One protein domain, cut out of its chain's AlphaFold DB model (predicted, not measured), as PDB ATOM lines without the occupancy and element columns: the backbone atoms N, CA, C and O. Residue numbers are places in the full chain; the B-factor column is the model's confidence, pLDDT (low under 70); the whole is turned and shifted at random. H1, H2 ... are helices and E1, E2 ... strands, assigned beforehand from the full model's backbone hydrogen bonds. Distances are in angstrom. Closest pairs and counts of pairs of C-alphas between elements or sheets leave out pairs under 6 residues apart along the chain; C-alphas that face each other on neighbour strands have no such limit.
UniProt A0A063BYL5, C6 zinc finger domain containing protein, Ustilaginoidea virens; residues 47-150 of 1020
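AT A GLANCE: This is residues 47 to 150 of the 1020 residues of the protein "C6 zinc finger domain containing protein" of Ustilaginoidea virens (UniProt A0A063BYL5). A small sheet, order E2 E1 E3, antiparallel, has short helix H2 across one face; H2 stands between it and two long helices, H1 and H3, side by side and running opposite ways. The printed part has 104 residues, with three named helices and three named strands in the order H1 E1 E2 H2 E3 H3, mixed in class. It is compact, radius of gyration of the C-alphas 14.9 A, spanning 44 by 37 by 17 A.

HOW THE PARTS SIT: E1, residues 73 to 78, forms a hairpin with E2, residues 90 to 95; N 76 and O 92 are 2.8 A apart. E3, residues 117 to 120, is the other antiparallel neighbour of E1; N 77 and O 118 are 2.8 A apart. H2, residues 98 to 107, is on the sheet at a height of 8.0 A. H1, residues 47 to 69, touches H2 at Ile 60 and Val 100, the closest C-alphas, 5.8 A. H3, residues 131 to 150, touches H1 at a shallow tilt of 22 degrees; the closest C-alphas, Ala 52 and Ile 146, are 5.9 A apart. Every O i to N i+4 pair is within hydrogen-bond range in H1 and H2, 14 of 16 in H3.

IN THESE COORDINATES: H1, 33.8 A long, begins at C-alpha 47 (514.270, 482.660, 414.752); H3, 28.2 A, ends at C-alpha 150 (513.986, 471.840, 414.400).

THE WHOLE: The printed part has no cut. The E1 to E2 link is long. pLDDT is under 70 at residues 81 to 88 and 121 to 133.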
ATOM      1  N   VAL A  47     514.282 482.874 416.208       92.06
ATOM      2  CA  VAL A  47     514.270 482.660 414.752       92.06
ATOM      3  C   VAL A  47     513.543 481.365 414.378       92.06
ATOM      4  O   VAL A  47     512.725 481.378 413.463       92.06
ATOM      5  N   VAL A  48     513.783 480.281 415.125       92.75
ATOM      6  CA  VAL A  48     513.165 478.964 414.883       92.75
ATOM      7  C   VAL A  48     511.649 479.035 415.059       92.75
ATOM      8  O   VAL A  48     510.910 478.626 414.172       92.75
ATOM      9  N   LEU A  49     511.172 479.605 416.171       91.06
ATOM     10  CA  LEU A  49     509.735 479.651 416.463       91.06
ATOM     11  C   LEU A  49     508.951 480.578 415.524       91.06
ATOM     12  O   LEU A  49     507.806 480.267 415.214       91.06
ATOM     13  N   ASN A  50     509.542 481.684 415.050       90.88
ATOM     14  CA  ASN A  50     508.864 482.543 414.070       90.88
ATOM     15  C   ASN A  50     508.748 481.832 412.716       90.88
ATOM     16  O   ASN A  50     507.650 481.735 412.181       90.88
ATOM     17  N   LYS A  51     509.840 481.240 412.215       91.38
ATOM     18  CA  LYS A  51     509.829 480.541 410.924       91.38
ATOM     19  C   LYS A  51     508.981 479.262 410.946       91.38
ATOM     20  O   LYS A  51     508.287 478.975 409.978       91.38
ATOM     21  N   ALA A  52     508.949 478.535 412.066       92.12
ATOM     22  CA  ALA A  52     507.978 477.460 412.271       92.12
ATOM     23  C   ALA A  52     506.531 477.994 412.252       92.12
ATOM     24  O   ALA A  52     505.684 477.411 411.583       92.12
ATOM     25  N   GLY A  53     506.254 479.121 412.920       90.50
ATOM     26  CA  GLY A  53     504.942 479.779 412.909       90.50
ATOM     27  C   GLY A  53     504.470 480.174 411.505       90.50
ATOM     28  O   GLY A  53     503.362 479.808 411.120       90.50
ATOM     29  N   GLU A  54     505.331 480.824 410.718       91.38
ATOM     30  CA  GLU A  54     505.077 481.191 409.313       91.38
ATOM     31  C   GLU A  54     504.715 479.963 408.451       91.38
ATOM     32  O   GLU A  54     503.793 480.013 407.634       91.38
ATOM     33  N   LEU A  55     505.402 478.832 408.658       91.81
ATOM     34  CA  LEU A  55     505.140 477.579 407.941       91.81
ATOM     35  C   LEU A  55     503.816 476.914 408.365       91.81
ATOM     36  O   LEU A  55     503.114 476.372 407.505       91.81
ATOM     37  N   ILE A  56     503.445 476.983 409.652       90.88
ATOM     38  CA  ILE A  56     502.136 476.516 410.147       90.88
ATOM     39  C   ILE A  56     501.014 477.378 409.560       90.88
ATOM     40  O   ILE A  56     500.055 476.843 409.003       90.88
ATOM     41  N   GLU A  57     501.137 478.704 409.646       91.06
ATOM     42  CA  GLU A  57     500.126 479.647 409.164       91.06
ATOM     43  C   GLU A  57     499.895 479.506 407.651       91.06
ATOM     44  O   GLU A  57     498.746 479.508 407.197       91.06
ATOM     45  N   ALA A  58     500.960 479.287 406.873       91.31
ATOM     46  CA  ALA A  58     500.868 479.042 405.437       91.31
ATOM     47  C   ALA A  58     500.125 477.737 405.083       91.31
ATOM     48  O   ALA A  58     499.369 477.720 404.110       91.31
ATOM     49  N   GLU A  59     500.309 476.650 405.844       90.44
ATOM     50  CA  GLU A  59     499.555 475.404 405.628       90.44
ATOM     51  C   GLU A  59     498.110 475.512 406.110       90.44
ATOM     52  O   GLU A  59     497.195 475.149 405.374       90.44
ATOM     53  N   ILE A  60     497.869 476.078 407.293       89.75
ATOM     54  CA  ILE A  60     496.507 476.231 407.817       89.75
ATOM     55  C   ILE A  60     495.683 477.183 406.937       89.75
ATOM     56  O   ILE A  60     494.495 476.940 406.728       89.75
ATOM     57  N   SER A  61     496.307 478.195 406.327       90.12
ATOM     58  CA  SER A  61     495.656 479.045 405.321       90.12
ATOM     59  C   SER A  61     495.232 478.262 404.071       90.12
ATOM     60  O   SER A  61     494.108 478.443 403.603       90.12
ATOM     61  N   ARG A  62     496.070 477.344 403.557       88.75
ATOM     62  CA  ARG A  62     495.691 476.444 402.445       88.75
ATOM     63  C   ARG A  62     494.563 475.497 402.847       88.75
ATOM     64  O   ARG A  62     493.555 475.409 402.147       88.75
ATOM     65  N   ALA A  63     494.706 474.835 403.994       86.00
ATOM     66  CA  ALA A  63     493.725 473.892 404.519       86.00
ATOM     67  C   ALA A  63     492.357 474.554 404.774       86.00
ATOM     68  O   ALA A  63     491.320 473.929 404.564       86.00
ATOM     69  N   LYS A  64     492.336 475.838 405.156       86.00
ATOM     70  CA  LYS A  64     491.113 476.635 405.319       86.00
ATOM     71  C   LYS A  64     490.396 476.924 404.001       86.00
ATOM     72  O   LYS A  64     489.171 476.854 403.974       86.00
ATOM     73  N   VAL A  65     491.125 477.207 402.919       87.00
ATOM     74  CA  VAL A  65     490.525 477.364 401.580       87.00
ATOM     75  C   VAL A  65     489.920 476.037 401.115       87.00
ATOM     76  O   VAL A  65     488.739 476.000 400.782       87.00
ATOM     77  N   ALA A  66     490.666 474.934 401.219       83.44
ATOM     78  CA  ALA A  66     490.158 473.603 400.874       83.44
ATOM     79  C   ALA A  66     488.940 473.189 401.732       83.44
ATOM     80  O   ALA A  66     487.986 472.602 401.226       83.44
ATOM     81  N   ALA A  67     488.924 473.528 403.026       81.75
ATOM     82  CA  ALA A  67     487.781 473.268 403.899       81.75
ATOM     83  C   ALA A  67     486.533 474.086 403.519       81.75
ATOM     84  O   ALA A  67     485.424 473.567 403.624       81.75
ATOM     85  N   LEU A  68     486.701 475.330 403.051       82.75
ATOM     86  CA  LEU A  68     485.606 476.157 402.531       82.75
ATOM     87  C   LEU A  68     485.033 475.583 401.227       82.75
ATOM     88  O   LEU A  68     483.815 475.489 401.099       82.75
ATOM     89  N   GLU A  69     485.888 475.141 400.300       81.25
ATOM     90  CA  GLU A  69     485.476 474.465 399.055       81.25
ATOM     91  C   GLU A  69     484.719 473.153 399.327       81.25
ATOM     92  O   GLU A  69     483.762 472.826 398.627       81.25
ATOM     93  N   LEU A  70     485.105 472.425 400.380       77.12
ATOM     94  CA  LEU A  70     484.454 471.191 400.832       77.12
ATOM     95  C   LEU A  70     483.264 471.419 401.789       77.12
ATOM     96  O   LEU A  70     482.647 470.447 402.224       77.12
ATOM     97  N   GLY A  71     482.935 472.666 402.144       76.94
ATOM     98  CA  GLY A  71     481.835 473.001 403.063       76.94
ATOM     99  C   GLY A  71     482.018 472.517 404.512       76.94
ATOM    100  O   GLY A  71     481.036 472.397 405.248       76.94
ATOM    101  N   LEU A  72     483.250 472.214 404.930       78.94
ATOM    102  CA  LEU A  72     483.562 471.647 406.242       78.94
ATOM    103  C   LEU A  72     483.551 472.726 407.333       78.94
ATOM    104  O   LEU A  72     484.340 473.669 407.301       78.94
ATOM    105  N   ASN A  73     482.691 472.544 408.337       81.62
ATOM    106  CA  ASN A  73     482.588 473.409 409.512       81.62
ATOM    107  C   ASN A  73     482.713 472.582 410.796       81.62
ATOM    108  O   ASN A  73     481.989 471.598 410.971       81.62
ATOM    109  N   THR A  74     483.570 473.028 411.715       84.44
ATOM    110  CA  THR A  74     483.731 472.427 413.047       84.44
ATOM    111  C   THR A  74     483.187 473.371 414.115       84.44
ATOM    112  O   THR A  74     483.478 474.570 414.095       84.44
ATOM    113  N   THR A  75     482.423 472.828 415.065       85.25
ATOM    114  CA  THR A  75     481.908 473.564 416.227       85.25
ATOM    115  C   THR A  75     482.715 473.209 417.472       85.25
ATOM    116  O   THR A  75     482.899 472.035 417.791       85.25
ATOM    117  N   ILE A  76     483.206 474.232 418.167       86.38
ATOM    118  CA  ILE A  76     484.066 474.121 419.345       86.38
ATOM    119  C   ILE A  76     483.341 474.800 420.511       86.38
ATOM    120  O   ILE A  76     483.014 475.987 420.441       86.38
ATOM    121  N   ALA A  77     483.080 474.036 421.567       85.50
ATOM    122  CA  ALA A  77     482.609 474.524 422.855       85.50
ATOM    123  C   ALA A  77     483.807 474.666 423.799       85.50
ATOM    124  O   ALA A  77     484.670 473.792 423.840       85.50
ATOM    125  N   PHE A  78     483.899 475.768 424.539       83.19
ATOM    126  CA  PHE A  78     485.033 476.033 425.419       83.19
ATOM    127  C   PHE A  78     484.668 476.940 426.598       83.19
ATOM    128  O   PHE A  78     483.665 477.663 426.576       83.19
ATOM    129  N   LYS A  79     485.496 476.895 427.647       79.06
ATOM    130  CA  LYS A  79     485.332 477.687 428.873       79.06
ATOM    131  C   LYS A  79     486.506 478.648 429.053       79.06
ATOM    132  O   LYS A  79     487.660 478.262 428.874       79.06
ATOM    133  N   TYR A  80     486.238 479.904 429.406       70.69
ATOM    134  CA  TYR A  80     487.297 480.862 429.747       70.69
ATOM    135  C   TYR A  80     487.755 480.667 431.203       70.69
ATOM    136  O   TYR A  80     486.888 480.494 432.065       70.69
ATOM    137  N   PRO A  81     489.062 480.773 431.523       61.94
ATOM    138  CA  PRO A  81     489.570 480.559 432.885       61.94
ATOM    139  C   PRO A  81     488.902 481.438 433.955       61.94
ATOM    140  O   PRO A  81     488.611 480.973 435.053       61.94
ATOM    141  N   TRP A  82     488.588 482.693 433.622       62.50
ATOM    142  CA  TRP A  82     487.917 483.636 434.526       62.50
ATOM    143  C   TRP A  82     486.412 483.365 434.725       62.50
ATOM    144  O   TRP A  82     485.825 483.889 435.666       62.50
ATOM    145  N   ASN A  83     485.794 482.507 433.902       57.91
ATOM    146  CA  ASN A  83     484.390 482.089 434.024       57.91
ATOM    147  C   ASN A  83     484.239 480.712 434.710       57.91
ATOM    148  O   ASN A  83     483.220 480.044 434.536       57.91
ATOM    149  N   ALA A  84     485.229 480.266 435.495       53.28
ATOM    150  CA  ALA A  84     485.253 478.939 436.126       53.28
ATOM    151  C   ALA A  84     483.953 478.550 436.869       53.28
ATOM    152  O   ALA A  84     483.572 477.379 436.841       53.28
ATOM    153  N   HIS A  85     483.255 479.524 437.467       53.31
ATOM    154  CA  HIS A  85     482.048 479.335 438.287       53.31
ATOM    155  C   HIS A  85     480.698 479.404 437.540       53.31
ATOM    156  O   HIS A  85     479.663 479.290 438.189       53.31
ATOM    157  N   ALA A  86     480.678 479.592 436.215       56.09
ATOM    158  CA  ALA A  86     479.453 479.520 435.407       56.09
ATOM    159  C   ALA A  86     479.396 478.203 434.619       56.09
ATOM    160  O   ALA A  86     480.431 477.747 434.136       56.09
ATOM    161  N   ASP A  87     478.217 477.608 434.434       54.16
ATOM    162  CA  ASP A  87     478.048 476.396 433.605       54.16
ATOM    163  C   ASP A  87     477.894 476.700 432.098       54.16
ATOM    164  O   ASP A  87     477.803 475.787 431.279       54.16
ATOM    165  N   ASP A  88     477.919 477.980 431.709       62.78
ATOM    166  CA  ASP A  88     477.807 478.421 430.315       62.78
ATOM    167  C   ASP A  88     479.073 478.111 429.493       62.78
ATOM    168  O   ASP A  88     480.114 478.768 429.613       62.78
ATOM    169  N   PHE A  89     478.961 477.140 428.584       70.06
ATOM    170  CA  PHE A  89     479.972 476.855 427.564       70.06
ATOM    171  C   PHE A  89     479.856 477.837 426.391       70.06
ATOM    172  O   PHE A  89     478.845 477.878 425.685       70.06
ATOM    173  N   THR A  90     480.924 478.589 426.111       78.62
ATOM    174  CA  THR A  90     480.988 479.428 424.908       78.62
ATOM    175  C   THR A  90     481.160 478.525 423.693       78.62
ATOM    176  O   THR A  90     482.145 477.801 423.595       78.62
ATOM    177  N   THR A  91     480.206 478.555 422.764       83.38
ATOM    178  CA  THR A  91     480.210 477.692 421.575       83.38
ATOM    179  C   THR A  91     480.401 478.527 420.313       83.38
ATOM    180  O   THR A  91     479.652 479.477 420.085       83.38
ATOM    181  N   LYS A  92     481.391 478.179 419.482       83.50
ATOM    182  CA  LYS A  92     481.663 478.838 418.195       83.50
ATOM    183  C   LYS A  92     481.865 477.830 417.071       83.50
ATOM    184  O   LYS A  92     482.544 476.821 417.240       83.50
ATOM    185  N   THR A  93     481.313 478.136 415.901       83.75
ATOM    186  CA  THR A  93     481.489 477.351 414.672       83.75
ATOM    187  C   THR A  93     482.425 478.093 413.726       83.75
ATOM    188  O   THR A  93     482.245 479.286 413.492       83.75
ATOM    189  N   SER A  94     483.424 477.397 413.183       83.94
ATOM    190  CA  SER A  94     484.410 477.954 412.249       83.94
ATOM    191  C   SER A  94     484.642 476.990 411.077       83.94
ATOM    192  O   SER A  94     484.693 475.774 411.310       83.94
ATOM    193  N   PRO A  95     484.823 477.496 409.840       78.94
ATOM    194  CA  PRO A  95     485.156 476.672 408.682       78.94
ATOM    195  C   PRO A  95     486.556 476.072 408.831       78.94
ATOM    196  O   PRO A  95     487.512 476.777 409.171       78.94
ATOM    197  N   GLY A  96     486.656 474.768 408.587       80.75
ATOM    198  CA  GLY A  96     487.826 473.962 408.914       80.75
ATOM    199  C   GLY A  96     487.478 472.604 409.526       80.75
ATOM    200  O   GLY A  96     486.374 472.383 410.034       80.75
ATOM    201  N   GLY A  97     488.467 471.706 409.509       81.56
ATOM    202  CA  GLY A  97     488.548 470.596 410.457       81.56
ATOM    203  C   GLY A  97     488.954 471.074 411.855       81.56
ATOM    204  O   GLY A  97     489.134 472.275 412.092       81.56
ATOM    205  N   ARG A  98     489.123 470.139 412.791       87.06
ATOM    206  CA  ARG A  98     489.425 470.427 414.200       87.06
ATOM    207  C   ARG A  98     490.717 471.238 414.354       87.06
ATOM    208  O   ARG A  98     490.755 472.140 415.186       87.06
ATOM    209  N   LEU A  99     491.736 470.994 413.523       86.69
ATOM    210  CA  LEU A  99     492.999 471.744 413.555       86.69
ATOM    211  C   LEU A  99     492.822 473.185 413.043       86.69
ATOM    212  O   LEU A  99     493.228 474.145 413.699       86.69
ATOM    213  N   VAL A 100     492.192 473.332 411.875       87.12
ATOM    214  CA  VAL A 100     492.035 474.617 411.170       87.12
ATOM    215  C   VAL A 100     491.099 475.569 411.917       87.12
ATOM    216  O   VAL A 100     491.374 476.771 412.005       87.12
ATOM    217  N   SER A 101     490.011 475.043 412.483       87.19
ATOM    218  CA  SER A 101     489.041 475.826 413.248       87.19
ATOM    219  C   SER A 101     489.605 476.272 414.596       87.19
ATOM    220  O   SER A 101     489.476 477.447 414.935       87.19
ATOM    221  N   THR A 102     490.319 475.398 415.316       88.69
ATOM    222  CA  THR A 102     490.994 475.760 416.575       88.69
ATOM    223  C   THR A 102     492.077 476.819 416.359       88.69
ATOM    224  O   THR A 102     492.091 477.820 417.076       88.69
ATOM    225  N   TRP A 103     492.927 476.680 415.332       88.69
ATOM    226  CA  TRP A 103     493.906 477.723 414.993       88.69
ATOM    227  C   TRP A 103     493.229 479.035 414.584       88.69
ATOM    228  O   TRP A 103     493.651 480.097 415.030       88.69
ATOM    229  N   THR A 104     492.161 478.981 413.780       87.69
ATOM    230  CA  THR A 104     491.417 480.184 413.367       87.69
ATOM    231  C   THR A 104     490.877 480.960 414.569       87.69
ATOM    232  O   THR A 104     491.068 482.172 414.614       87.69
ATOM    233  N   LEU A 105     490.239 480.286 415.535       87.38
ATOM    234  CA  LEU A 105     489.691 480.938 416.732       87.38
ATOM    235  C   LEU A 105     490.788 481.445 417.685       87.38
ATOM    236  O   LEU A 105     490.618 482.483 418.319       87.38
ATOM    237  N   ALA A 106     491.923 480.748 417.781       87.00
ATOM    238  CA  ALA A 106     493.062 481.219 418.571       87.00
ATOM    239  C   ALA A 106     493.725 482.456 417.932       87.00
ATOM    240  O   ALA A 106     494.031 483.425 418.626       87.00
ATOM    241  N   ALA A 107     493.896 482.460 416.606       84.62
ATOM    242  CA  ALA A 107     494.503 483.561 415.857       84.62
ATOM    243  C   ALA A 107     493.634 484.832 415.830       84.62
ATOM    244  O   ALA A 107     494.173 485.937 415.825       84.62
ATOM    245  N   SER A 108     492.302 484.701 415.867       85.25
ATOM    246  CA  SER A 108     491.382 485.836 416.045       85.25
ATOM    247  C   SER A 108     491.266 486.323 417.498       85.25
ATOM    248  O   SER A 108     490.548 487.288 417.757       85.25
ATOM    249  N   GLY A 109     491.963 485.687 418.450       82.31
ATOM    250  CA  GLY A 109     491.891 486.010 419.880       82.31
ATOM    251  C   GLY A 109     490.593 485.565 420.563       82.31
ATOM    252  O   GLY A 109     490.321 485.975 421.689       82.31
ATOM    253  N   GLU A 110     489.784 484.739 419.897       83.50
ATOM    254  CA  GLU A 110     488.480 484.287 420.384       83.50
ATOM    255  C   GLU A 110     488.544 483.006 421.227       83.50
ATOM    256  O   GLU A 110     487.600 482.725 421.960       83.50
ATOM    257  N   LEU A 111     489.634 482.242 421.132       83.75
ATOM    258  CA  LEU A 111     489.918 481.063 421.950       83.75
ATOM    259  C   LEU A 111     491.202 481.303 422.755       83.75
ATOM    260  O   LEU A 111     492.273 481.515 422.184       83.75
ATOM    261  N   ALA A 112     491.105 481.273 424.086       78.19
ATOM    262  CA  ALA A 112     492.255 481.478 424.961       78.19
ATOM    263  C   ALA A 112     493.132 480.216 425.049       78.19
ATOM    264  O   ALA A 112     492.632 479.097 425.069       78.19
ATOM    265  N   ILE A 113     494.452 480.392 425.189       70.56
ATOM    266  CA  ILE A 113     495.436 479.286 425.250       70.56
ATOM    267  C   ILE A 113     495.186 478.327 426.436       70.56
ATOM    268  O   ILE A 113     495.569 477.164 426.380       70.56
ATOM    269  N   GLN A 114     494.541 478.811 427.502       72.19
ATOM    270  CA  GLN A 114     494.191 478.046 428.708       72.19
ATOM    271  C   GLN A 114     492.728 477.554 428.721       72.19
ATOM    272  O   GLN A 114     492.241 477.134 429.767       72.19
ATOM    273  N   SER A 115     491.997 477.649 427.606       79.81
ATOM    274  CA  SER A 115     490.615 477.165 427.523       79.81
ATOM    275  C   SER A 115     490.555 475.685 427.158       79.81
ATOM    276  O   SER A 115     490.968 475.301 426.064       79.81
ATOM    277  N   ASP A 116     489.948 474.877 428.028       77.38
ATOM    278  CA  ASP A 116     489.526 473.521 427.673       77.38
ATOM    279  C   ASP A 116     488.498 473.586 426.534       77.38
ATOM    280  O   ASP A 116     487.492 474.299 426.635       77.38
ATOM    281  N   ALA A 117     488.766 472.854 425.450       80.25
ATOM    282  CA  ALA A 117     487.995 472.895 424.212       80.25
ATOM    283  C   ALA A 117     487.437 471.507 423.847       80.25
ATOM    284  O   ALA A 117     488.183 470.574 423.543       80.25
ATOM    285  N   THR A 118     486.111 471.387 423.832       83.56
ATOM    286  CA  THR A 118     485.362 470.212 423.378       83.56
ATOM    287  C   THR A 118     484.840 470.419 421.960       83.56
ATOM    288  O   THR A 118     484.188 471.413 421.642       83.56
ATOM    289  N   TYR A 119     485.095 469.446 421.088       84.88
ATOM    290  CA  TYR A 119     484.588 469.444 419.718       84.88
ATOM    291  C   TYR A 119     483.183 468.832 419.694       84.88
ATOM    292  O   TYR A 119     482.997 467.698 420.134       84.88
ATOM    293  N   LEU A 120     482.201 469.580 419.189       80.50
ATOM    294  CA  LEU A 120     480.829 469.108 419.014       80.50
ATOM    295  C   LEU A 120     480.670 468.561 417.592       80.50
ATOM    296  O   LEU A 120     480.707 469.321 416.622       80.50
ATOM    297  N   ASP A 121     480.505 467.242 417.472       61.38
ATOM    298  CA  ASP A 121     480.392 466.573 416.174       61.38
ATOM    299  C   ASP A 121     479.053 466.885 415.492       61.38
ATOM    300  O   ASP A 121     477.982 466.445 415.913       61.38
ATOM    301  N   THR A 122     479.123 467.651 414.402       55.22
ATOM    302  CA  THR A 122     477.963 468.050 413.603       55.22
ATOM    303  C   THR A 122     477.326 466.830 412.923       55.22
ATOM    304  O   THR A 122     478.010 465.996 412.321       55.22
ATOM    305  N   SER A 123     476.001 466.714 413.008       45.88
ATOM    306  CA  SER A 123     475.231 465.514 412.658       45.88
ATOM    307  C   SER A 123     474.949 465.350 411.153       45.88
ATOM    308  O   SER A 123     473.800 465.330 410.716       45.88
ATOM    309  N   SER A 124     476.001 465.170 410.346       50.28
ATOM    310  CA  SER A 124     475.895 464.759 408.935       50.28
ATOM    311  C   SER A 124     476.799 463.557 408.612       50.28
ATOM    312  O   SER A 124     477.977 463.673 408.270       50.28
ATOM    313  N   THR A 125     476.213 462.358 408.666       48.00
ATOM    314  CA  THR A 125     476.899 461.050 408.568       48.00
ATOM    315  C   THR A 125     477.685 460.824 407.265       48.00
ATOM    316  O   THR A 125     478.494 459.906 407.187       48.00
ATOM    317  N   ALA A 126     477.473 461.653 406.236       46.47
ATOM    318  CA  ALA A 126     478.163 461.572 404.946       46.47
ATOM    319  C   ALA A 126     479.492 462.361 404.873       46.47
ATOM    320  O   ALA A 126     480.294 462.098 403.981       46.47
ATOM    321  N   MET A 127     479.745 463.318 405.780       50.19
ATOM    322  CA  MET A 127     480.981 464.129 405.779       50.19
ATOM    323  C   MET A 127     482.028 463.661 406.799       50.19
ATOM    324  O   MET A 127     483.224 463.898 406.614       50.19
ATOM    325  N   GLN A 128     481.599 462.966 407.855       50.25
ATOM    326  CA  GLN A 128     482.446 462.588 408.994       50.25
ATOM    327  C   GLN A 128     483.625 461.664 408.629       50.25
ATOM    328  O   GLN A 128     484.625 461.650 409.341       50.25
ATOM    329  N   THR A 129     483.566 460.942 407.506       51.47
ATOM    330  CA  THR A 129     484.651 460.058 407.036       51.47
ATOM    331  C   THR A 129     485.886 460.802 406.518       51.47
ATOM    332  O   THR A 129     486.983 460.261 406.591       51.47
ATOM    333  N   ASN A 130     485.737 462.036 406.019       55.84
ATOM    334  CA  ASN A 130     486.844 462.807 405.431       55.84
ATOM    335  C   ASN A 130     487.504 463.784 406.422       55.84
ATOM    336  O   ASN A 130     488.646 464.189 406.217       55.84
ATOM    337  N   LEU A 131     486.799 464.154 407.495       58.56
ATOM    338  CA  LEU A 131     487.232 465.162 408.472       58.56
ATOM    339  C   LEU A 131     488.533 464.785 409.212       58.56
ATOM    340  O   LEU A 131     489.504 465.537 409.090       58.56
ATOM    341  N   PRO A 132     488.627 463.621 409.894       61.19
ATOM    342  CA  PRO A 132     489.854 463.215 410.588       61.19
ATOM    343  C   PRO A 132     491.034 463.048 409.626       61.19
ATOM    344  O   PRO A 132     492.176 463.357 409.957       61.19
ATOM    345  N   ASP A 133     490.739 462.576 408.415       68.31
ATOM    346  CA  ASP A 133     491.727 462.275 407.387       68.31
ATOM    347  C   ASP A 133     492.287 463.556 406.734       68.31
ATOM    348  O   ASP A 133     493.429 463.568 406.282       68.31
ATOM    349  N   SER A 134     491.521 464.656 406.727       75.00
ATOM    350  CA  SER A 134     491.983 465.983 406.299       75.00
ATOM    351  C   SER A 134     492.876 466.648 407.351       75.00
ATOM    352  O   SER A 134     493.978 467.083 407.015       75.00
ATOM    353  N   ASP A 135     492.455 466.679 408.622       80.88
ATOM    354  CA  ASP A 135     493.284 467.217 409.714       80.88
ATOM    355  C   ASP A 135     494.612 466.440 409.830       80.88
ATOM    356  O   ASP A 135     495.680 467.040 409.955       80.88
ATOM    357  N   ALA A 136     494.576 465.107 409.697       83.19
ATOM    358  CA  ALA A 136     495.772 464.264 409.714       83.19
ATOM    359  C   ALA A 136     496.721 464.515 408.525       83.19
ATOM    360  O   ALA A 136     497.936 464.368 408.678       83.19
ATOM    361  N   LYS A 137     496.209 464.902 407.346       84.56
ATOM    362  CA  LYS A 137     497.041 465.268 406.184       84.56
ATOM    363  C   LYS A 137     497.786 466.577 406.429       84.56
ATOM    364  O   LYS A 137     499.010 466.584 406.311       84.56
ATOM    365  N   SER A 138     497.095 467.639 406.849       86.44
ATOM    366  CA  SER A 138     497.755 468.916 407.156       86.44
ATOM    367  C   SER A 138     498.683 468.816 408.372       86.44
ATOM    368  O   SER A 138     499.763 469.396 408.346       86.44
ATOM    369  N   LEU A 139     498.358 468.013 409.395       88.19
ATOM    370  CA  LEU A 139     499.261 467.780 410.532       88.19
ATOM    371  C   LEU A 139     500.557 467.067 410.104       88.19
ATOM    372  O   LEU A 139     501.643 467.502 410.487       88.19
ATOM    373  N   ARG A 140     500.472 466.036 409.248       88.50
ATOM    374  CA  ARG A 140     501.654 465.380 408.650       88.50
ATOM    375  C   ARG A 140     502.442 466.315 407.728       88.50
ATOM    376  O   ARG A 140     503.665 466.220 407.686       88.50
ATOM    377  N   PHE A 141     501.772 467.217 407.007       89.56
ATOM    378  CA  PHE A 141     502.436 468.225 406.176       89.56
ATOM    379  C   PHE A 141     503.204 469.248 407.030       89.56
ATOM    380  O   PHE A 141     504.365 469.546 406.753       89.56
ATOM    381  N   ILE A 142     502.582 469.753 408.100       91.12
ATOM    382  CA  ILE A 142     503.209 470.639 409.096       91.12
ATOM    383  C   ILE A 142     504.450 469.964 409.692       91.12
ATOM    384  O   ILE A 142     505.534 470.547 409.678       91.12
ATOM    385  N   GLN A 143     504.309 468.709 410.132       91.25
ATOM    386  CA  GLN A 143     505.401 467.881 410.645       91.25
ATOM    387  C   GLN A 143     506.549 467.773 409.623       91.25
ATOM    388  O   GLN A 143     507.677 468.159 409.924       91.25
ATOM    389  N   SER A 144     506.292 467.318 408.393       90.25
ATOM    390  CA  SER A 144     507.353 467.139 407.389       90.25
ATOM    391  C   SER A 144     508.031 468.451 406.972       90.25
ATOM    392  O   SER A 144     509.233 468.460 406.711       90.25
ATOM    393  N   THR A 145     507.293 469.563 406.959       90.94
ATOM    394  CA  THR A 145     507.803 470.880 406.545       90.94
ATOM    395  C   THR A 145     508.684 471.528 407.613       90.94
ATOM    396  O   THR A 145     509.703 472.137 407.289       90.94
ATOM    397  N   ILE A 146     508.323 471.395 408.893       93.12
ATOM    398  CA  ILE A 146     509.019 472.063 410.008       93.12
ATOM    399  C   ILE A 146     510.233 471.260 410.495       93.12
ATOM    400  O   ILE A 146     511.116 471.829 411.135       93.12
ATOM    401  N   ARG A 147     510.333 469.966 410.151       91.50
ATOM    402  CA  ARG A 147     511.403 469.057 410.604       91.50
ATOM    403  C   ARG A 147     512.811 469.657 410.506       91.50
ATOM    404  O   ARG A 147     513.560 469.540 411.471       91.50
ATOM    405  N   ASN A 148     513.136 470.327 409.398       87.31
ATOM    406  CA  ASN A 148     514.462 470.909 409.137       87.31
ATOM    407  C   ASN A 148     514.758 472.177 409.967       87.31
ATOM    408  O   ASN A 148     515.915 472.505 410.220       87.31
ATOM    409  N   GLU A 149     513.723 472.908 410.396       92.44
ATOM    410  CA  GLU A 149     513.866 474.089 411.263       92.44
ATOM    411  C   GLU A 149     514.123 473.689 412.726       92.44
ATOM    412  O   GLU A 149     514.605 474.495 413.524       92.44
ATOM    413  N   MET A 150     513.824 472.432 413.069       93.00
ATOM    414  CA  MET A 150     513.986 471.840 414.400       93.00
ATOM    415  C   MET A 150     515.326 471.093 414.562       93.00
ATOM    416  O   MET A 150     515.555 470.449 415.590       93.00
TER     417      MET A 150